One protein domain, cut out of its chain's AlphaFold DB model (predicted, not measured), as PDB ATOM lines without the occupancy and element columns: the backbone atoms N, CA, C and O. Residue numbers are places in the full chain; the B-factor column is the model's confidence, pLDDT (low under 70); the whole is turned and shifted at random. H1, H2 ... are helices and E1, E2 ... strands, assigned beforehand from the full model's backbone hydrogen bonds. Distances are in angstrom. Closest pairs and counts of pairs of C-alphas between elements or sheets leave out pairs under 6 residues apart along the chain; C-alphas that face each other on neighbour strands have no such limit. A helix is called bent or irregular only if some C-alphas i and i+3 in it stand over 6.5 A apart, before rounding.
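This is residues 657 to 804 of the 1048 residues of an uncharacterized protein of Podospora comata (UniProt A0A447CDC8). A cluster of crossed helices is built round H2, which runs through the middle with H3, H6 and H8 packed on it, and a small hairpin of two strands, E1 and E2, packs on H2, H3 and H6; H1 is side by side with H8. H7 lies between E2 and H8 along the chain, while H4 and H5 are set away from this core, touching no helix, and residues 718 to 723 between them stick out. The printed part has 148 residues with eight named helices and two named strands, in the order H1 to H6, E1, E2, H7, H8; the sheet E1 - E2 is antiparallel and the class is mostly helix. The whole is compact, with a radius of gyration of the C-alphas of 15.7 A and spans of 47 by 42 by 28 A.

The sheet is made of E1, residues 755 to 758, 9.7 A long, and E2, residues 769 to 772, 10.2 A. H2, residues 667 to 682, measures 22.1 A from C-alpha 667 at (90.828, 20.150, -21.642) to C-alpha 682 at (70.127, 18.232, -14.204). H6 is residues 740 to 751, 16.1 A, and H3 is residues 689 to 698, 14.6 A. H4, residues 703 to 716, 13.0 A, is irregular: C-alphas 709 and 712 are 9.6 A apart. The shorter helices are H1, residues 657 to 663, beginning at C-alpha (77.095, 23.376, -34.083); H5, 724 to 729; H7, 775 to 782; and H8, 785 to 791.

E1 and E2 form an antiparallel hairpin, with N 756 and O 771 2.9 A apart and N 758 and O 769 2.8 A apart, both within hydrogen-bond range. The closest C-alphas of E2 and H2, Val 680 and Gln 771, are 6.3 A apart; those of E1 and H6, Arg 748 and Leu 755, 6.8 A. H2 is the hub. It touches H6 at Ala 673 and Arg 750, 5.3 A, about perpendicular at 78 degrees, with its residues 669 to 676 alone. With residues 675 to 679 alone it touches H3, at Ile 675 and Ile 696, 6.6 A, at a steep tilt of 61 degrees. With residues 670 to 674 alone it touches H8, at Arg 670 and Leu 790, 5.3 A, at a steep tilt of 42 degrees. H8 touches H1 at Glu 659 and Cys 789, 6.2 A, at a shallow tilt of 6 degrees, the same way. H7 is close to H8 but not clearly touching, at Phe 780 and Gly 786, 5.6 A. H4 is apart from H2, and H5 from H2. Every O i to N i+4 pair is within hydrogen-bond range in H1, H2, H3, H5, H6, H7 and H8; in H4, 5 of 10.

The C-alphas farthest apart, Asn 762 and Asn 800, are 47.4 A apart. The printed part has no cut and no long link. Residues 718 to 723 stand free, and residues 792 to 804 hold no named element. Mean pLDDT of the printed part is 77.1; residues 728 to 738, 760 to 762 and 792 to 804 are under 70.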
ATOM      1  N   LEU A 657      76.565  22.036 -34.348       90.19
ATOM      2  CA  LEU A 657      77.095  23.376 -34.083       90.19
ATOM      3  C   LEU A 657      77.506  23.528 -32.613       90.19
ATOM      4  O   LEU A 657      78.586  24.043 -32.338       90.19
ATOM      5  N   TYR A 658      76.696  23.036 -31.669       90.44
ATOM      6  CA  TYR A 658      77.059  23.032 -30.248       90.44
ATOM      7  C   TYR A 658      78.273  22.138 -29.954       90.44
ATOM      8  O   TYR A 658      79.141  22.531 -29.178       90.44
ATOM      9  N   GLU A 659      78.371  20.972 -30.596       88.94
ATOM     10  CA  GLU A 659      79.536  20.084 -30.506       88.94
ATOM     11  C   GLU A 659      80.813  20.765 -31.041       88.94
ATOM     12  O   GLU A 659      81.838  20.774 -30.357       88.94
ATOM     13  N   TRP A 660      80.735  21.435 -32.198       89.88
ATOM     14  CA  TRP A 660      81.834  22.227 -32.766       89.88
ATOM     15  C   TRP A 660      82.232  23.393 -31.848       89.88
ATOM     16  O   TRP A 660      83.412  23.537 -31.530       89.88
ATOM     17  N   MET A 661      81.268  24.162 -31.326       88.06
ATOM     18  CA  MET A 661      81.538  25.246 -30.372       88.06
ATOM     19  C   MET A 661      82.272  24.731 -29.127       88.06
ATOM     20  O   MET A 661      83.327  25.257 -28.782       88.06
ATOM     21  N   LEU A 662      81.767  23.683 -28.467       87.75
ATOM     22  CA  LEU A 662      82.390  23.129 -27.258       87.75
ATOM     23  C   LEU A 662      83.758  22.485 -27.536       87.75
ATOM     24  O   LEU A 662      84.603  22.446 -26.638       87.75
ATOM     25  N   SER A 663      84.022  22.047 -28.773       86.12
ATOM     26  CA  SER A 663      85.336  21.531 -29.172       86.12
ATOM     27  C   SER A 663      86.450  22.588 -29.108       86.12
ATOM     28  O   SER A 663      87.601  22.228 -28.860       86.12
ATOM     29  N   THR A 664      86.121  23.884 -29.212       85.69
ATOM     30  CA  THR A 664      87.098  24.989 -29.100       85.69
ATOM     31  C   THR A 664      87.684  25.163 -27.691       85.69
ATOM     32  O   THR A 664      88.711  25.816 -27.530       85.69
ATOM     33  N   LEU A 665      87.065  24.569 -26.660       86.69
ATOM     34  CA  LEU A 665      87.535  24.642 -25.273       86.69
ATOM     35  C   LEU A 665      88.756  23.747 -25.036       86.69
ATOM     36  O   LEU A 665      88.785  22.594 -25.474       86.69
ATOM     37  N   ASN A 666      89.708  24.228 -24.232       85.94
ATOM     38  CA  ASN A 666      90.837  23.422 -23.755       85.94
ATOM     39  C   ASN A 666      90.382  22.338 -22.756       85.94
ATOM     40  O   ASN A 666      89.351  22.490 -22.106       85.94
ATOM     41  N   GLU A 667      91.174  21.278 -22.541       81.00
ATOM     42  CA  GLU A 667      90.828  20.150 -21.642       81.00
ATOM     43  C   GLU A 667      90.347  20.595 -20.247       81.00
ATOM     44  O   GLU A 667      89.291  20.168 -19.772       81.00
ATOM     45  N   LYS A 668      91.079  21.524 -19.614       80.31
ATOM     46  CA  LYS A 668      90.707  22.104 -18.313       80.31
ATOM     47  C   LYS A 668      89.356  22.827 -18.371       80.31
ATOM     48  O   LYS A 668      88.549  22.728 -17.451       80.31
ATOM     49  N   GLU A 669      89.100  23.540 -19.461       83.88
ATOM     50  CA  GLU A 669      87.890  24.338 -19.659       83.88
ATOM     51  C   GLU A 669      86.679  23.458 -19.982       83.88
ATOM     52  O   GLU A 669      85.580  23.766 -19.529       83.88
ATOM     53  N   ARG A 670      86.883  22.324 -20.669       84.88
ATOM     54  CA  ARG A 670      85.867  21.274 -20.855       84.88
ATOM     55  C   ARG A 670      85.475  20.639 -19.524       84.88
ATOM     56  O   ARG A 670      84.286  20.477 -19.271       84.88
ATOM     57  N   ALA A 671      86.437  20.347 -18.643       81.44
ATOM     58  CA  ALA A 671      86.153  19.837 -17.298       81.44
ATOM     59  C   ALA A 671      85.384  20.861 -16.431       81.44
ATOM     60  O   ALA A 671      84.435  20.502 -15.735       81.44
ATOM     61  N   GLU A 672      85.740  22.149 -16.518       84.06
ATOM     62  CA  GLU A 672      84.996  23.252 -15.892       84.06
ATOM     63  C   GLU A 672      83.558  23.374 -16.444       84.06
ATOM     64  O   GLU A 672      82.601  23.485 -15.673       84.06
ATOM     65  N   ALA A 673      83.395  23.309 -17.769       88.12
ATOM     66  CA  ALA A 673      82.099  23.359 -18.443       88.12
ATOM     67  C   ALA A 673      81.222  22.137 -18.118       88.12
ATOM     68  O   ALA A 673      80.014  22.286 -17.944       88.12
ATOM     69  N   LEU A 674      81.813  20.946 -17.969       87.06
ATOM     70  CA  LEU A 674      81.102  19.716 -17.616       87.06
ATOM     71  C   LEU A 674      80.340  19.873 -16.294       87.06
ATOM     72  O   LEU A 674      79.143  19.600 -16.241       87.06
ATOM     73  N   ILE A 675      81.012  20.375 -15.253       86.69
ATOM     74  CA  ILE A 675      80.404  20.603 -13.934       86.69
ATOM     75  C   ILE A 675      79.328  21.699 -14.010       86.69
ATOM     76  O   ILE A 675      78.267  21.572 -13.399       86.69
ATOM     77  N   LEU A 676      79.566  22.757 -14.791       89.25
ATOM     78  CA  LEU A 676      78.595  23.833 -15.014       89.25
ATOM     79  C   LEU A 676      77.302  23.315 -15.675       89.25
ATOM     80  O   LEU A 676      76.211  23.572 -15.166       89.25
ATOM     81  N   PHE A 677      77.405  22.551 -16.766       89.38
ATOM     82  CA  PHE A 677      76.238  21.983 -17.449       89.38
ATOM     83  C   PHE A 677      75.566  20.858 -16.647       89.38
ATOM     84  O   PHE A 677      74.343  20.749 -16.701       89.38
ATOM     85  N   GLN A 678      76.298  20.077 -15.839       88.69
ATOM     86  CA  GLN A 678      75.688  19.131 -14.892       88.69
ATOM     87  C   GLN A 678      74.699  19.838 -13.953       88.69
ATOM     88  O   GLN A 678      73.557  19.396 -13.838       88.69
ATOM     89  N   TRP A 679      75.100  20.946 -13.319       88.62
ATOM     90  CA  TRP A 679      74.210  21.699 -12.429       88.62
ATOM     91  C   TRP A 679      73.059  22.381 -13.173       88.62
ATOM     92  O   TRP A 679      71.934  22.339 -12.693       88.62
ATOM     93  N   VAL A 680      73.299  22.989 -14.338       87.69
ATOM     94  CA  VAL A 680      72.259  23.777 -15.028       87.69
ATOM     95  C   VAL A 680      71.240  22.911 -15.784       87.69
ATOM     96  O   VAL A 680      70.089  23.317 -15.910       87.69
ATOM     97  N   ILE A 681      71.620  21.720 -16.265       85.81
ATOM     98  CA  ILE A 681      70.719  20.826 -17.022       85.81
ATOM     99  C   ILE A 681      69.999  19.810 -16.119       85.81
ATOM    100  O   ILE A 681      68.849  19.473 -16.394       85.81
ATOM    101  N   LEU A 682      70.653  19.313 -15.059       84.94
ATOM    102  CA  LEU A 682      70.127  18.232 -14.204       84.94
ATOM    103  C   LEU A 682      69.562  18.715 -12.853       84.94
ATOM    104  O   LEU A 682      69.175  17.883 -12.023       84.94
ATOM    105  N   ALA A 683      69.527  20.027 -12.604       83.69
ATOM    106  CA  ALA A 683      68.778  20.603 -11.489       83.69
ATOM    107  C   ALA A 683      67.260  20.483 -11.705       83.69
ATOM    108  O   ALA A 683      66.782  20.470 -12.835       83.69
ATOM    109  N   SER A 684      66.500  20.416 -10.610       75.44
ATOM    110  CA  SER A 684      65.025  20.443 -10.627       75.44
ATOM    111  C   SER A 684      64.432  21.847 -10.757       75.44
ATOM    112  O   SER A 684      63.225  21.982 -10.895       75.44
ATOM    113  N   GLU A 685      65.254  22.891 -10.650       76.44
ATOM    114  CA  GLU A 685      64.855  24.284 -10.839       76.44
ATOM    115  C   GLU A 685      66.075  25.124 -11.268       76.44
ATOM    116  O   GLU A 685      67.197  24.829 -10.838       76.44
ATOM    117  N   PRO A 686      65.898  26.187 -12.076       83.00
ATOM    118  CA  PRO A 686      66.998  27.059 -12.482       83.00
ATOM    119  C   PRO A 686      67.606  27.777 -11.268       83.00
ATOM    120  O   PRO A 686      66.941  28.558 -10.574       83.00
ATOM    121  N   MET A 687      68.884  27.493 -11.005       83.94
ATOM    122  CA  MET A 687      69.610  27.931  -9.810       83.94
ATOM    123  C   MET A 687      69.996  29.412  -9.869       83.94
ATOM    124  O   MET A 687      70.332  29.938 -10.930       83.94
ATOM    125  N   ARG A 688      70.048  30.082  -8.710       87.88
ATOM    126  CA  ARG A 688      70.613  31.438  -8.610       87.88
ATOM    127  C   ARG A 688      72.121  31.419  -8.839       87.88
ATOM    128  O   ARG A 688      72.798  30.465  -8.453       87.88
ATOM    129  N   LEU A 689      72.666  32.509  -9.373       87.62
ATOM    130  CA  LEU A 689      74.096  32.651  -9.659       87.62
ATOM    131  C   LEU A 689      74.977  32.404  -8.413       87.62
ATOM    132  O   LEU A 689      75.971  31.682  -8.496       87.62
ATOM    133  N   ASN A 690      74.589  32.930  -7.245       86.44
ATOM    134  CA  ASN A 690      75.292  32.683  -5.976       86.44
ATOM    135  C   ASN A 690      75.191  31.225  -5.490       86.44
ATOM    136  O   ASN A 690      76.126  30.724  -4.864       86.44
ATOM    137  N   ASP A 691      74.074  30.546  -5.761       87.81
ATOM    138  CA  ASP A 691      73.849  29.163  -5.329       87.81
ATOM    139  C   ASP A 691      74.678  28.203  -6.194       87.81
ATOM    140  O   ASP A 691      75.393  27.348  -5.671       87.81
ATOM    141  N   LEU A 692      74.660  28.419  -7.514       88.38
ATOM    142  CA  LEU A 692      75.461  27.695  -8.499       88.38
ATOM    143  C   LEU A 692      76.968  27.821  -8.220       88.38
ATOM    144  O   LEU A 692      77.700  26.838  -8.298       88.38
ATOM    145  N   PHE A 693      77.438  29.011  -7.836       85.75
ATOM    146  CA  PHE A 693      78.837  29.246  -7.469       85.75
ATOM    147  C   PHE A 693      79.317  28.350  -6.314       85.75
ATOM    148  O   PHE A 693      80.401  27.765  -6.381       85.75
ATOM    149  N   ILE A 694      78.502  28.217  -5.262       84.56
ATOM    150  CA  ILE A 694      78.801  27.338  -4.124       84.56
ATOM    151  C   ILE A 694      78.696  25.866  -4.537       84.56
ATOM    152  O   ILE A 694      79.578  25.078  -4.197       84.56
ATOM    153  N   ALA A 695      77.672  25.508  -5.313       86.69
ATOM    154  CA  ALA A 695      77.446  24.149  -5.799       86.69
ATOM    155  C   ALA A 695      78.632  23.616  -6.630       86.69
ATOM    156  O   ALA A 695      79.135  22.521  -6.368       86.69
ATOM    157  N   ILE A 696      79.162  24.424  -7.556       85.62
ATOM    158  CA  ILE A 696      80.350  24.076  -8.354       85.62
ATOM    159  C   ILE A 696      81.590  23.916  -7.457       85.62
ATOM    160  O   ILE A 696      82.300  22.923  -7.593       85.62
ATOM    161  N   ARG A 697      81.834  24.819  -6.488       81.00
ATOM    162  CA  ARG A 697      82.979  24.705  -5.550       81.00
ATOM    163  C   ARG A 697      82.930  23.447  -4.663       81.00
ATOM    164  O   ARG A 697      83.982  22.971  -4.245       81.00
ATOM    165  N   LEU A 698      81.737  22.925  -4.366       81.12
ATOM    166  CA  LEU A 698      81.521  21.688  -3.595       81.12
ATOM    167  C   LEU A 698      81.671  20.404  -4.422       81.12
ATOM    168  O   LEU A 698      81.754  19.316  -3.850       81.12
ATOM    169  N   THR A 699      81.638  20.513  -5.750       83.44
ATOM    170  CA  THR A 699      81.607  19.358  -6.645       83.44
ATOM    171  C   THR A 699      83.016  18.801  -6.861       83.44
ATOM    172  O   THR A 699      83.981  19.548  -7.015       83.44
ATOM    173  N   ASP A 700      83.143  17.474  -6.873       75.38
ATOM    174  CA  ASP A 700      84.411  16.789  -7.148       75.38
ATOM    175  C   ASP A 700      84.838  17.017  -8.610       75.38
ATOM    176  O   ASP A 700      84.008  16.807  -9.501       75.38
ATOM    177  N   PRO A 701      86.099  17.383  -8.907       70.88
ATOM    178  CA  PRO A 701      86.610  17.318 -10.274       70.88
ATOM    179  C   PRO A 701      86.761  15.870 -10.777       70.88
ATOM    180  O   PRO A 701      86.577  15.621 -11.965       70.88
ATOM    181  N   ASN A 702      87.022  14.891  -9.899       73.50
ATOM    182  CA  ASN A 702      87.367  13.512 -10.282       73.50
ATOM    183  C   ASN A 702      86.202  12.519 -10.079       73.50
ATOM    184  O   ASN A 702      86.396  11.373  -9.664       73.50
ATOM    185  N   GLN A 703      84.972  12.946 -10.394       74.94
ATOM    186  CA  GLN A 703      83.728  12.188 -10.156       74.94
ATOM    187  C   GLN A 703      83.772  10.745 -10.686       74.94
ATOM    188  O   GLN A 703      83.366   9.817  -9.992       74.94
ATOM    189  N   PHE A 704      84.283  10.545 -11.904       74.94
ATOM    190  CA  PHE A 704      84.306   9.235 -12.569       74.94
ATOM    191  C   PHE A 704      85.283   8.255 -11.914       74.94
ATOM    192  O   PHE A 704      84.987   7.064 -11.814       74.94
ATOM    193  N   GLU A 705      86.418   8.743 -11.409       73.06
ATOM    194  CA  GLU A 705      87.351   7.913 -10.648       73.06
ATOM    195  C   GLU A 705      86.756   7.544  -9.283       73.06
ATOM    196  O   GLU A 705      86.844   6.395  -8.848       73.06
ATOM    197  N   HIS A 706      86.079   8.495  -8.637       75.31
ATOM    198  CA  HIS A 706      85.369   8.265  -7.383       75.31
ATOM    199  C   HIS A 706      84.256   7.210  -7.560       75.31
ATOM    200  O   HIS A 706      84.176   6.252  -6.784       75.31
ATOM    201  N   TYR A 707      83.474   7.303  -8.642       78.44
ATOM    202  CA  TYR A 707      82.465   6.306  -9.010       78.44
ATOM    203  C   TYR A 707      83.081   4.934  -9.298       78.44
ATOM    204  O   TYR A 707      82.560   3.918  -8.853       78.44
ATOM    205  N   LYS A 708      84.234   4.877  -9.975       76.31
ATOM    206  CA  LYS A 708      84.948   3.615 -10.234       76.31
ATOM    207  C   LYS A 708      85.417   2.919  -8.947       76.31
ATOM    208  O   LYS A 708      85.572   1.701  -8.948       76.31
ATOM    209  N   ARG A 709      85.642   3.670  -7.860       76.69
ATOM    210  CA  ARG A 709      86.077   3.146  -6.551       76.69
ATOM    211  C   ARG A 709      84.917   2.723  -5.641       76.69
ATOM    212  O   ARG A 709      85.027   1.684  -4.999       76.69
ATOM    213  N   LEU A 710      83.842   3.516  -5.558       74.06
ATOM    214  CA  LEU A 710      82.739   3.316  -4.594       74.06
ATOM    215  C   LEU A 710      81.373   3.001  -5.235       74.06
ATOM    216  O   LEU A 710      80.402   2.732  -4.527       74.06
ATOM    217  N   GLY A 711      81.259   3.050  -6.562       79.31
ATOM    218  CA  GLY A 711      79.987   2.911  -7.269       79.31
ATOM    219  C   GLY A 711      78.959   3.968  -6.832       79.31
ATOM    220  O   GLY A 711      79.336   5.092  -6.479       79.31
ATOM    221  N   PRO A 712      77.654   3.626  -6.794       76.44
ATOM    222  CA  PRO A 712      76.589   4.526  -6.333       76.44
ATOM    223  C   PRO A 712      76.797   5.098  -4.921       76.44
ATOM    224  O   PRO A 712      76.236   6.139  -4.580       76.44
ATOM    225  N   LEU A 713      77.612   4.438  -4.089       75.06
ATOM    226  CA  LEU A 713      77.848   4.819  -2.696       75.06
ATOM    227  C   LEU A 713      78.697   6.086  -2.555       75.06
ATOM    228  O   LEU A 713      78.664   6.707  -1.495       75.06
ATOM    229  N   MET A 714      79.371   6.538  -3.624       80.06
ATOM    230  CA  MET A 714      80.089   7.820  -3.615       80.06
ATOM    231  C   MET A 714      79.187   9.005  -3.238       80.06
ATOM    232  O   MET A 714      79.672   9.985  -2.688       80.06
ATOM    233  N   ALA A 715      77.874   8.920  -3.488       77.81
ATOM    234  CA  ALA A 715      76.923   9.959  -3.096       77.81
ATOM    235  C   ALA A 715      76.838  10.157  -1.570       77.81
ATOM    236  O   ALA A 715      76.418  11.215  -1.107       77.81
ATOM    237  N   LEU A 716      77.223   9.137  -0.793       76.69
ATOM    238  CA  LEU A 716      77.139   9.093   0.666       76.69
ATOM    239  C   LEU A 716      78.501   9.272   1.360       76.69
ATOM    240  O   LEU A 716      78.538   9.306   2.592       76.69
ATOM    241  N   ASP A 717      79.599   9.426   0.610       78.62
ATOM    242  CA  ASP A 717      80.895   9.812   1.177       78.62
ATOM    243  C   ASP A 717      80.981  11.339   1.331       78.62
ATOM    244  O   ASP A 717      81.327  12.086   0.415       78.62
ATOM    245  N   VAL A 718      80.584  11.809   2.516       73.31
ATOM    246  CA  VAL A 718      80.434  13.238   2.846       73.31
ATOM    247  C   VAL A 718      81.685  13.822   3.533       73.31
ATOM    248  O   VAL A 718      81.719  15.007   3.877       73.31
ATOM    249  N   GLY A 719      82.717  13.003   3.770       73.75
ATOM    250  CA  GLY A 719      83.964  13.420   4.412       73.75
ATOM    251  C   GLY A 719      83.810  14.054   5.808       73.75
ATOM    252  O   GLY A 719      82.811  13.887   6.514       73.75
ATOM    253  N   ALA A 720      84.845  14.785   6.234       74.25
ATOM    254  CA  ALA A 720      84.870  15.482   7.520       74.25
ATOM    255  C   ALA A 720      84.172  16.860   7.447       74.25
ATOM    256  O   ALA A 720      84.283  17.553   6.436       74.25
ATOM    257  N   PRO A 721      83.508  17.325   8.525       75.56
ATOM    258  CA  PRO A 721      82.816  18.610   8.524       75.56
ATOM    259  C   PRO A 721      83.803  19.788   8.476       75.56
ATOM    260  O   PRO A 721      84.759  19.849   9.257       75.56
ATOM    261  N   PHE A 722      83.510  20.766   7.623       77.31
ATOM    262  CA  PHE A 722      84.271  22.000   7.375       77.31
ATOM    263  C   PHE A 722      83.353  23.231   7.533       77.31
ATOM    264  O   PHE A 722      82.149  23.081   7.719       77.31
ATOM    265  N   SER A 723      83.887  24.448   7.541       78.56
ATOM    266  CA  SER A 723      83.127  25.704   7.689       78.56
ATOM    267  C   SER A 723      83.022  26.487   6.376       78.56
ATOM    268  O   SER A 723      83.786  26.262   5.438       78.56
ATOM    269  N   MET A 724      82.143  27.489   6.318       74.00
ATOM    270  CA  MET A 724      82.094  28.459   5.216       74.00
ATOM    271  C   MET A 724      83.404  29.245   5.042       74.00
ATOM    272  O   MET A 724      83.697  29.708   3.940       74.00
ATOM    273  N   ARG A 725      84.220  29.391   6.100       71.38
ATOM    274  CA  ARG A 725      85.576  29.957   5.980       71.38
ATOM    275  C   ARG A 725      86.500  28.990   5.254       71.38
ATOM    276  O   ARG A 725      87.199  29.415   4.341       71.38
ATOM    277  N   ASP A 726      86.424  27.706   5.591       74.38
ATOM    278  CA  ASP A 726      87.188  26.655   4.921       74.38
ATOM    279  C   ASP A 726      86.758  26.517   3.447       74.38
ATOM    280  O   ASP A 726      87.619  26.386   2.593       74.38
ATOM    281  N   LEU A 727      85.469  26.667   3.100       72.94
ATOM    282  CA  LEU A 727      85.012  26.695   1.693       72.94
ATOM    283  C   LEU A 727      85.528  27.918   0.916       72.94
ATOM    284  O   LEU A 727      85.856  27.814  -0.265       72.94
ATOM    285  N   ARG A 728      85.635  29.084   1.564       67.81
ATOM    286  CA  ARG A 728      86.261  30.273   0.957       67.81
ATOM    287  C   ARG A 728      87.780  30.121   0.816       67.81
ATOM    288  O   ARG A 728      88.349  30.667  -0.122       67.81
ATOM    289  N   GLN A 729      88.425  29.386   1.726       63.62
ATOM    290  CA  GLN A 729      89.867  29.112   1.721       63.62
ATOM    291  C   GLN A 729      90.266  27.879   0.899       63.62
ATOM    292  O   GLN A 729      91.441  27.753   0.550       63.62
ATOM    293  N   LEU A 730      89.313  27.009   0.545       59.66
ATOM    294  CA  LEU A 730      89.457  25.914  -0.411       59.66
ATOM    295  C   LEU A 730      89.736  26.497  -1.800       59.66
ATOM    296  O   LEU A 730      88.866  26.600  -2.666       59.66
ATOM    297  N   ARG A 731      91.005  26.860  -2.005       47.41
ATOM    298  CA  ARG A 731      91.627  27.151  -3.295       47.41
ATOM    299  C   ARG A 731      91.759  25.864  -4.115       47.41
ATOM    300  O   ARG A 731      92.855  25.488  -4.526       47.41
ATOM    301  N   ASN A 732      90.630  25.220  -4.398       46.50
ATOM    302  CA  ASN A 732      90.530  24.337  -5.551       46.50
ATOM    303  C   ASN A 732      90.820  25.229  -6.771       46.50
ATOM    304  O   ASN A 732      90.141  26.231  -7.001       46.50
ATOM    305  N   SER A 733      91.928  24.947  -7.455       45.34
ATOM    306  CA  SER A 733      92.810  25.908  -8.147       45.34
ATOM    307  C   SER A 733      92.309  26.407  -9.515       45.34
ATOM    308  O   SER A 733      93.058  26.500 -10.494       45.34
ATOM    309  N   VAL A 734      91.011  26.690  -9.608       52.59
ATOM    310  CA  VAL A 734      90.293  26.770 -10.885       52.59
ATOM    311  C   VAL A 734      89.410  28.017 -11.006       52.59
ATOM    312  O   VAL A 734      89.439  28.661 -12.050       52.59
ATOM    313  N   ILE A 735      88.690  28.415  -9.952       55.91
ATOM    314  CA  ILE A 735      87.746  29.547  -9.999       55.91
ATOM    315  C   ILE A 735      88.275  30.699  -9.133       55.91
ATOM    316  O   ILE A 735      88.145  30.687  -7.912       55.91
ATOM    317  N   THR A 736      88.884  31.697  -9.777       53.19
ATOM    318  CA  THR A 736      89.485  32.893  -9.143       53.19
ATOM    319  C   THR A 736      88.486  34.021  -8.863       53.19
ATOM    320  O   THR A 736      88.869  35.066  -8.341       53.19
ATOM    321  N   SER A 737      87.216  33.844  -9.231       56.91
ATOM    322  CA  SER A 737      86.161  34.827  -9.009       56.91
ATOM    323  C   SER A 737      85.638  34.760  -7.574       56.91
ATOM    324  O   SER A 737      85.061  33.757  -7.164       56.91
ATOM    325  N   ASP A 738      85.795  35.854  -6.827       63.56
ATOM    326  CA  ASP A 738      85.173  36.041  -5.504       63.56
ATOM    327  C   ASP A 738      84.002  37.048  -5.550       63.56
ATOM    328  O   ASP A 738      83.344  37.294  -4.540       63.56
ATOM    329  N   THR A 739      83.702  37.615  -6.728       76.50
ATOM    330  CA  THR A 739      82.553  38.512  -6.953       76.50
ATOM    331  C   THR A 739      81.555  37.932  -7.967       76.50
ATOM    332  O   THR A 739      81.980  37.295  -8.940       76.50
ATOM    333  N   PRO A 740      80.237  38.201  -7.825       79.06
ATOM    334  CA  PRO A 740      79.223  37.735  -8.775       79.06
ATOM    335  C   PRO A 740      79.508  38.146 -10.225       79.06
ATOM    336  O   PRO A 740      79.328  37.343 -11.133       79.06
ATOM    337  N   CYS A 741      80.026  39.358 -10.459       82.00
ATOM    338  CA  CYS A 741      80.352  39.849 -11.803       82.00
ATOM    339  C   CYS A 741      81.470  39.038 -12.479       82.00
ATOM    340  O   CYS A 741      81.384  38.723 -13.667       82.00
ATOM    341  N   GLN A 742      82.512  38.666 -11.727       82.62
ATOM    342  CA  GLN A 742      83.585  37.812 -12.239       82.62
ATOM    343  C   GLN A 742      83.087  36.381 -12.487       82.62
ATOM    344  O   GLN A 742      83.475  35.770 -13.480       82.62
ATOM    345  N   PHE A 743      82.210  35.851 -11.627       85.06
ATOM    346  CA  PHE A 743      81.625  34.526 -11.836       85.06
ATOM    347  C   PHE A 743      80.656  34.497 -13.026       85.06
ATOM    348  O   PHE A 743      80.734  33.580 -13.832       85.06
ATOM    349  N   HIS A 744      79.842  35.536 -13.233       86.44
ATOM    350  CA  HIS A 744      79.032  35.691 -14.445       86.44
ATOM    351  C   HIS A 744      79.894  35.692 -15.720       86.44
ATOM    352  O   HIS A 744      79.579  34.984 -16.679       86.44
ATOM    353  N   ARG A 745      81.029  36.411 -15.721       85.12
ATOM    354  CA  ARG A 745      81.991  36.363 -16.837       85.12
ATOM    355  C   ARG A 745      82.547  34.949 -17.044       85.12
ATOM    356  O   ARG A 745      82.587  34.496 -18.182       85.12
ATOM    357  N   TRP A 746      82.917  34.248 -15.971       86.69
ATOM    358  CA  TRP A 746      83.387  32.858 -16.037       86.69
ATOM    359  C   TRP A 746      82.319  31.914 -16.617       86.69
ATOM    360  O   TRP A 746      82.616  31.188 -17.563       86.69
ATOM    361  N   VAL A 747      81.063  31.990 -16.154       87.50
ATOM    362  CA  VAL A 747      79.929  31.215 -16.700       87.50
ATOM    363  C   VAL A 747      79.758  31.484 -18.196       87.50
ATOM    364  O   VAL A 747      79.629  30.540 -18.975       87.50
ATOM    365  N   ARG A 748      79.821  32.751 -18.631       87.25
ATOM    366  CA  ARG A 748      79.710  33.120 -20.051       87.25
ATOM    367  C   ARG A 748      80.869  32.577 -20.894       87.25
ATOM    368  O   ARG A 748      80.626  32.105 -21.999       87.25
ATOM    369  N   THR A 749      82.100  32.596 -20.376       85.44
ATOM    370  CA  THR A 749      83.274  32.029 -21.060       85.44
ATOM    371  C   THR A 749      83.219  30.499 -21.136       85.44
ATOM    372  O   THR A 749      83.509  29.947 -22.190       85.44
ATOM    373  N   ARG A 750      82.810  29.795 -20.071       86.75
ATOM    374  CA  ARG A 750      82.736  28.316 -20.057       86.75
ATOM    375  C   ARG A 750      81.537  27.733 -20.794       86.75
ATOM    376  O   ARG A 750      81.603  26.596 -21.242       86.75
ATOM    377  N   SER A 751      80.463  28.502 -20.939       87.25
ATOM    378  CA  SER A 751      79.291  28.103 -21.728       87.25
ATOM    379  C   SER A 751      79.325  28.576 -23.181       87.25
ATOM    380  O   SER A 751      78.418  28.225 -23.927       87.25
ATOM    381  N   ILE A 752      80.302  29.402 -23.583       84.94
ATOM    382  CA  ILE A 752      80.379  30.026 -24.922       84.94
ATOM    383  C   ILE A 752      79.052  30.728 -25.309       84.94
ATOM    384  O   ILE A 752      78.622  30.739 -26.458       84.94
ATOM    385  N   GLY A 753      78.352  31.298 -24.321       81.75
ATOM    386  CA  GLY A 753      77.057  31.964 -24.519       81.75
ATOM    387  C   GLY A 753      75.840  31.046 -24.723       81.75
ATOM    388  O   GLY A 753      74.765  31.560 -25.041       81.75
ATOM    389  N   LEU A 754      75.971  29.728 -24.516       86.56
ATOM    390  CA  LEU A 754      74.845  28.774 -24.496       86.56
ATOM    391  C   LEU A 754      73.979  28.892 -23.228       86.56
ATOM    392  O   LEU A 754      72.824  28.455 -23.219       86.56
ATOM    393  N   LEU A 755      74.526  29.479 -22.159       87.75
ATOM    394  CA  LEU A 755      73.810  29.793 -20.924       87.75
ATOM    395  C   LEU A 755      73.558  31.298 -20.809       87.75
ATOM    396  O   LEU A 755      74.398  32.117 -21.186       87.75
ATOM    397  N   GLU A 756      72.411  31.643 -20.238       86.50
ATOM    398  CA  GLU A 756      71.974  33.009 -19.968       86.50
ATOM    399  C   GLU A 756      71.648  33.173 -18.477       86.50
ATOM    400  O   GLU A 756      71.269  32.220 -17.791       86.50
ATOM    401  N   VAL A 757      71.804  34.396 -17.970       84.75
ATOM    402  CA  VAL A 757      71.433  34.764 -16.602       84.75
ATOM    403  C   VAL A 757      70.221  35.691 -16.671       84.75
ATOM    404  O   VAL A 757      70.340  36.844 -17.083       84.75
ATOM    405  N   LYS A 758      69.044  35.168 -16.311       78.00
ATOM    406  CA  LYS A 758      67.762  35.878 -16.396       78.00
ATOM    407  C   LYS A 758      67.516  36.683 -15.117       78.00
ATOM    408  O   LYS A 758      67.646  36.165 -14.006       78.00
ATOM    409  N   SER A 759      67.152  37.957 -15.284       71.00
ATOM    410  CA  SER A 759      66.779  38.849 -14.182       71.00
ATOM    411  C   SER A 759      65.271  38.823 -13.964       71.00
ATOM    412  O   SER A 759      64.520  39.321 -14.801       71.00
ATOM    413  N   ASP A 760      64.829  38.299 -12.820       59.75
ATOM    414  CA  ASP A 760      63.417  38.270 -12.413       59.75
ATOM    415  C   ASP A 760      62.984  39.621 -11.787       59.75
ATOM    416  O   ASP A 760      62.331  39.677 -10.749       59.75
ATOM    417  N   GLY A 761      63.377  40.736 -12.418       59.72
ATOM    418  CA  GLY A 761      63.146  42.103 -11.939       59.72
ATOM    419  C   GLY A 761      64.436  42.897 -11.714       59.72
ATOM    420  O   GLY A 761      65.451  42.655 -12.371       59.72
ATOM    421  N   ASN A 762      64.394  43.858 -10.785       59.66
ATOM    422  CA  ASN A 762      65.492  44.789 -10.471       59.66
ATOM    423  C   ASN A 762      66.534  44.186  -9.496       59.66
ATOM    424  O   ASN A 762      67.115  44.887  -8.665       59.66
ATOM    425  N   ASP A 763      66.708  42.866  -9.556       71.19
ATOM    426  CA  ASP A 763      67.500  42.077  -8.617       71.19
ATOM    427  C   ASP A 763      69.009  42.228  -8.844       71.19
ATOM    428  O   ASP A 763      69.504  42.338  -9.967       71.19
ATOM    429  N   SER A 764      69.774  42.157  -7.751       79.94
ATOM    430  CA  SER A 764      71.237  42.118  -7.829       79.94
ATOM    431  C   SER A 764      71.722  40.869  -8.580       79.94
ATOM    432  O   SER A 764      71.175  39.782  -8.388       79.94
ATOM    433  N   LEU A 765      72.809  40.997  -9.351       78.94
ATOM    434  CA  LEU A 765      73.353  39.949 -10.233       78.94
ATOM    435  C   LEU A 765      73.492  38.554  -9.578       78.94
ATOM    436  O   LEU A 765      73.327  37.537 -10.238       78.94
ATOM    437  N   GLY A 766      73.787  38.489  -8.275       73.31
ATOM    438  CA  GLY A 766      73.939  37.224  -7.542       73.31
ATOM    439  C   GLY A 766      72.634  36.456  -7.268       73.31
ATOM    440  O   GLY A 766      72.689  35.257  -6.986       73.31
ATOM    441  N   LEU A 767      71.479  37.127  -7.333       81.50
ATOM    442  CA  LEU A 767      70.146  36.538  -7.132       81.50
ATOM    443  C   LEU A 767      69.483  36.089  -8.442       81.50
ATOM    444  O   LEU A 767      68.571  35.265  -8.399       81.50
ATOM    445  N   GLN A 768      69.964  36.593  -9.580       86.50
ATOM    446  CA  GLN A 768      69.499  36.220 -10.915       86.50
ATOM    447  C   GLN A 768      69.715  34.722 -11.179       86.50
ATOM    448  O   GLN A 768      70.676  34.122 -10.678       86.50
ATOM    449  N   ARG A 769      68.821  34.107 -11.961       86.69
ATOM    450  CA  ARG A 769      68.831  32.660 -12.225       86.69
ATOM    451  C   ARG A 769      69.609  32.325 -13.494       86.69
ATOM    452  O   ARG A 769      69.474  33.006 -14.506       86.69
ATOM    453  N   VAL A 770      70.399  31.256 -13.447       86.62
ATOM    454  CA  VAL A 770      71.137  30.726 -14.599       86.62
ATOM    455  C   VAL A 770      70.292  29.658 -15.282       86.62
ATOM    456  O   VAL A 770      69.833  28.718 -14.634       86.62
ATOM    457  N   GLN A 771      70.100  29.795 -16.591       86.12
ATOM    458  CA  GLN A 771      69.322  28.872 -17.415       86.12
ATOM    459  C   GLN A 771      69.983  28.673 -18.786       86.12
ATOM    460  O   GLN A 771      70.852  29.445 -19.198       86.12
ATOM    461  N   ALA A 772      69.569  27.640 -19.520       83.75
ATOM    462  CA  ALA A 772      69.909  27.525 -20.934       83.75
ATOM    463  C   ALA A 772      69.290  28.689 -21.727       83.75
ATOM    464  O   ALA A 772      68.123  29.021 -21.523       83.75
ATOM    465  N   ARG A 773      70.046  29.282 -22.661       80.38
ATOM    466  CA  ARG A 773      69.548  30.372 -23.526       80.38
ATOM    467  C   ARG A 773      68.415  29.912 -24.456       80.38
ATOM    468  O   ARG A 773      67.590  30.715 -24.879       80.38
ATOM    469  N   HIS A 774      68.374  28.622 -24.789       77.38
ATOM    470  CA  HIS A 774      67.327  28.023 -25.614       77.38
ATOM    471  C   HIS A 774      67.121  26.535 -25.262       77.38
ATOM    472  O   HIS A 774      68.088  25.833 -24.958       77.38
ATOM    473  N   SER A 775      65.881  26.038 -25.352       74.50
ATOM    474  CA  SER A 775      65.481  24.644 -25.048       74.50
ATOM    475  C   SER A 775      66.292  23.589 -25.806       74.50
ATOM    476  O   SER A 775      66.640  22.544 -25.260       74.50
ATOM    477  N   SER A 776      66.698  23.891 -27.042       81.75
ATOM    478  CA  SER A 776      67.604  23.051 -27.840       81.75
ATOM    479  C   SER A 776      68.904  22.672 -27.123       81.75
ATOM    480  O   SER A 776      69.456  21.616 -27.396       81.75
ATOM    481  N   VAL A 777      69.420  23.523 -26.224       84.94
ATOM    482  CA  VAL A 777      70.629  23.206 -25.443       84.94
ATOM    483  C   VAL A 777      70.315  22.103 -24.428       84.94
ATOM    484  O   VAL A 777      71.097  21.171 -24.274       84.94
ATOM    485  N   HIS A 778      69.142  22.151 -23.791       80.25
ATOM    486  CA  HIS A 778      68.675  21.101 -22.881       80.25
ATOM    487  C   HIS A 778      68.484  19.775 -23.627       80.25
ATOM    488  O   HIS A 778      69.081  18.769 -23.248       80.25
ATOM    489  N   SER A 779      67.797  19.806 -24.775       78.19
ATOM    490  CA  SER A 779      67.658  18.657 -25.685       78.19
ATOM    491  C   SER A 779      69.012  18.066 -26.118       78.19
ATOM    492  O   SER A 779      69.207  16.850 -26.048       78.19
ATOM    493  N   PHE A 780      69.985  18.908 -26.478       84.88
ATOM    494  CA  PHE A 780      71.335  18.487 -26.861       84.88
ATOM    495  C   PHE A 780      72.069  17.739 -25.735       84.88
ATOM    496  O   PHE A 780      72.645  16.674 -25.980       84.88
ATOM    497  N   PHE A 781      72.016  18.237 -24.497       83.62
ATOM    498  CA  PHE A 781      72.626  17.553 -23.351       83.62
ATOM    499  C   PHE A 781      71.855  16.289 -22.939       83.62
ATOM    500  O   PHE A 781      72.485  15.259 -22.689       83.62
ATOM    501  N   LEU A 782      70.517  16.309 -22.946       79.25
ATOM    502  CA  LEU A 782      69.690  15.125 -22.668       79.25
ATOM    503  C   LEU A 782      69.836  14.019 -23.724       79.25
ATOM    504  O   LEU A 782      69.718  12.843 -23.384       79.25
ATOM    505  N   SER A 783      70.157  14.359 -24.978       74.94
ATOM    506  CA  SER A 783      70.482  13.374 -26.024       74.94
ATOM    507  C   SER A 783      71.783  12.596 -25.759       74.94
ATOM    508  O   SER A 783      72.131  11.687 -26.510       74.94
ATOM    509  N   GLY A 784      72.542  12.976 -24.726       74.12
ATOM    510  CA  GLY A 784      73.862  12.441 -24.399       74.12
ATOM    511  C   GLY A 784      75.003  13.111 -25.171       74.12
ATOM    512  O   GLY A 784      76.091  13.239 -24.612       74.12
ATOM    513  N   ARG A 785      74.755  13.612 -26.395       79.50
ATOM    514  CA  ARG A 785      75.791  14.175 -27.291       79.50
ATOM    515  C   ARG A 785      76.598  15.312 -26.652       79.50
ATOM    516  O   ARG A 785      77.823  15.343 -26.779       79.50
ATOM    517  N   GLY A 786      75.937  16.211 -25.919       82.12
ATOM    518  CA  GLY A 786      76.616  17.319 -25.238       82.12
ATOM    519  C   GLY A 786      77.561  16.872 -24.123       82.12
ATOM    520  O   GLY A 786      78.676  17.382 -24.009       82.12
ATOM    521  N   PHE A 787      77.164  15.873 -23.333       81.69
ATOM    522  CA  PHE A 787      78.028  15.335 -22.283       81.69
ATOM    523  C   PHE A 787      79.166  14.493 -22.862       81.69
ATOM    524  O   PHE A 787      80.300  14.659 -22.418       81.69
ATOM    525  N   THR A 788      78.913  13.677 -23.895       79.94
ATOM    526  CA  THR A 788      79.987  12.927 -24.564       79.94
ATOM    527  C   THR A 788      81.050  13.869 -25.127       79.94
ATOM    528  O   THR A 788      82.226  13.655 -24.848       79.94
ATOM    529  N   CYS A 789      80.654  14.960 -25.797       81.56
ATOM    530  CA  CYS A 789      81.565  15.987 -26.319       81.56
ATOM    531  C   CYS A 789      82.516  16.538 -25.238       81.56
ATOM    532  O   CYS A 789      83.733  16.534 -25.422       81.56
ATOM    533  N   LEU A 790      81.984  16.934 -24.075       81.06
ATOM    534  CA  LEU A 790      82.788  17.468 -22.967       81.06
ATOM    535  C   LEU A 790      83.668  16.413 -22.269       81.06
ATOM    536  O   LEU A 790      84.674  16.767 -21.653       81.06
ATOM    537  N   THR A 791      83.322  15.125 -22.358       74.75
ATOM    538  CA  THR A 791      84.152  14.024 -21.830       74.75
ATOM    539  C   THR A 791      85.224  13.522 -22.803       74.75
ATOM    540  O   THR A 791      86.210  12.928 -22.360       74.75
ATOM    541  N   SER A 792      85.067  13.772 -24.105       65.00
ATOM    542  CA  SER A 792      85.983  13.326 -25.161       65.00
ATOM    543  C   SER A 792      87.392  13.908 -24.983       65.00
ATOM    544  O   SER A 792      87.605  15.117 -25.103       65.00
ATOM    545  N   GLY A 793      88.358  13.021 -24.720       57.03
ATOM    546  CA  GLY A 793      89.778  13.338 -24.509       57.03
ATOM    547  C   GLY A 793      90.296  13.074 -23.089       57.03
ATOM    548  O   GLY A 793      91.498  12.908 -22.908       57.03
ATOM    549  N   ASN A 794      89.425  12.955 -22.081       60.41
ATOM    550  CA  ASN A 794      89.867  12.724 -20.701       60.41
ATOM    551  C   ASN A 794      90.273  11.260 -20.455       60.41
ATOM    552  O   ASN A 794      89.428  10.370 -20.360       60.41
ATOM    553  N   SER A 795      91.569  11.023 -20.231       52.16
ATOM    554  CA  SER A 795      92.149   9.704 -19.910       52.16
ATOM    555  C   SER A 795      91.644   9.074 -18.599       52.16
ATOM    556  O   SER A 795      91.856   7.886 -18.351       52.16
ATOM    557  N   THR A 796      90.957   9.851 -17.759       50.97
ATOM    558  CA  THR A 796      90.352   9.425 -16.488       50.97
ATOM    559  C   THR A 796      88.942   8.839 -16.636       50.97
ATOM    560  O   THR A 796      88.410   8.289 -15.667       50.97
ATOM    561  N   ILE A 797      88.326   8.932 -17.821       59.25
ATOM    562  CA  ILE A 797      86.932   8.534 -18.063       59.25
ATOM    563  C   ILE A 797      86.884   7.172 -18.788       59.25
ATOM    564  O   ILE A 797      87.581   6.981 -19.784       59.25
ATOM    565  N   PRO A 798      86.082   6.189 -18.322       54.06
ATOM    566  CA  PRO A 798      85.945   4.902 -19.004       54.06
ATOM    567  C   PRO A 798      85.358   5.036 -20.418       54.06
ATOM    568  O   PRO A 798      84.247   5.534 -20.581       54.06
ATOM    569  N   ALA A 799      86.046   4.481 -21.420       50.31
ATOM    570  CA  ALA A 799      85.620   4.496 -22.828       50.31
ATOM    571  C   ALA A 799      84.300   3.743 -23.128       50.31
ATOM    572  O   ALA A 799      83.771   3.859 -24.228       50.31
ATOM    573  N   ASN A 800      83.762   2.993 -22.157       51.53
ATOM    574  CA  ASN A 800      82.564   2.153 -22.292       51.53
ATOM    575  C   ASN A 800      81.355   2.676 -21.484       51.53
ATOM    576  O   ASN A 800      80.486   1.890 -21.110       51.53
ATOM    577  N   LEU A 801      81.302   3.969 -21.146       57.16
ATOM    578  CA  LEU A 801      80.125   4.559 -20.494       57.16
ATOM    579  C   LEU A 801      78.963   4.684 -21.486       57.16
ATOM    580  O   LEU A 801      79.107   5.311 -22.534       57.16
ATOM    581  N   THR A 802      77.798   4.124 -21.148       59.34
ATOM    582  CA  THR A 802      76.598   4.315 -21.973       59.34
ATOM    583  C   THR A 802      76.033   5.723 -21.774       59.34
ATOM    584  O   THR A 802      76.187   6.330 -20.710       59.34
ATOM    585  N   THR A 803      75.316   6.250 -22.772       60.00
ATOM    586  CA  THR A 803      74.658   7.570 -22.685       60.00
ATOM    587  C   THR A 803      73.668   7.671 -21.518       60.00
ATOM    588  O   THR A 803      73.433   8.763 -21.003       60.00
ATOM    589  N   THR A 804      73.139   6.540 -21.041       61.88
ATOM    590  CA  THR A 804      72.259   6.429 -19.866       61.88
ATOM    591  C   THR A 804      72.981   6.444 -18.512       61.88
ATOM    592  O   THR A 804      72.382   6.819 -17.500       61.88
TER     593      THR A 804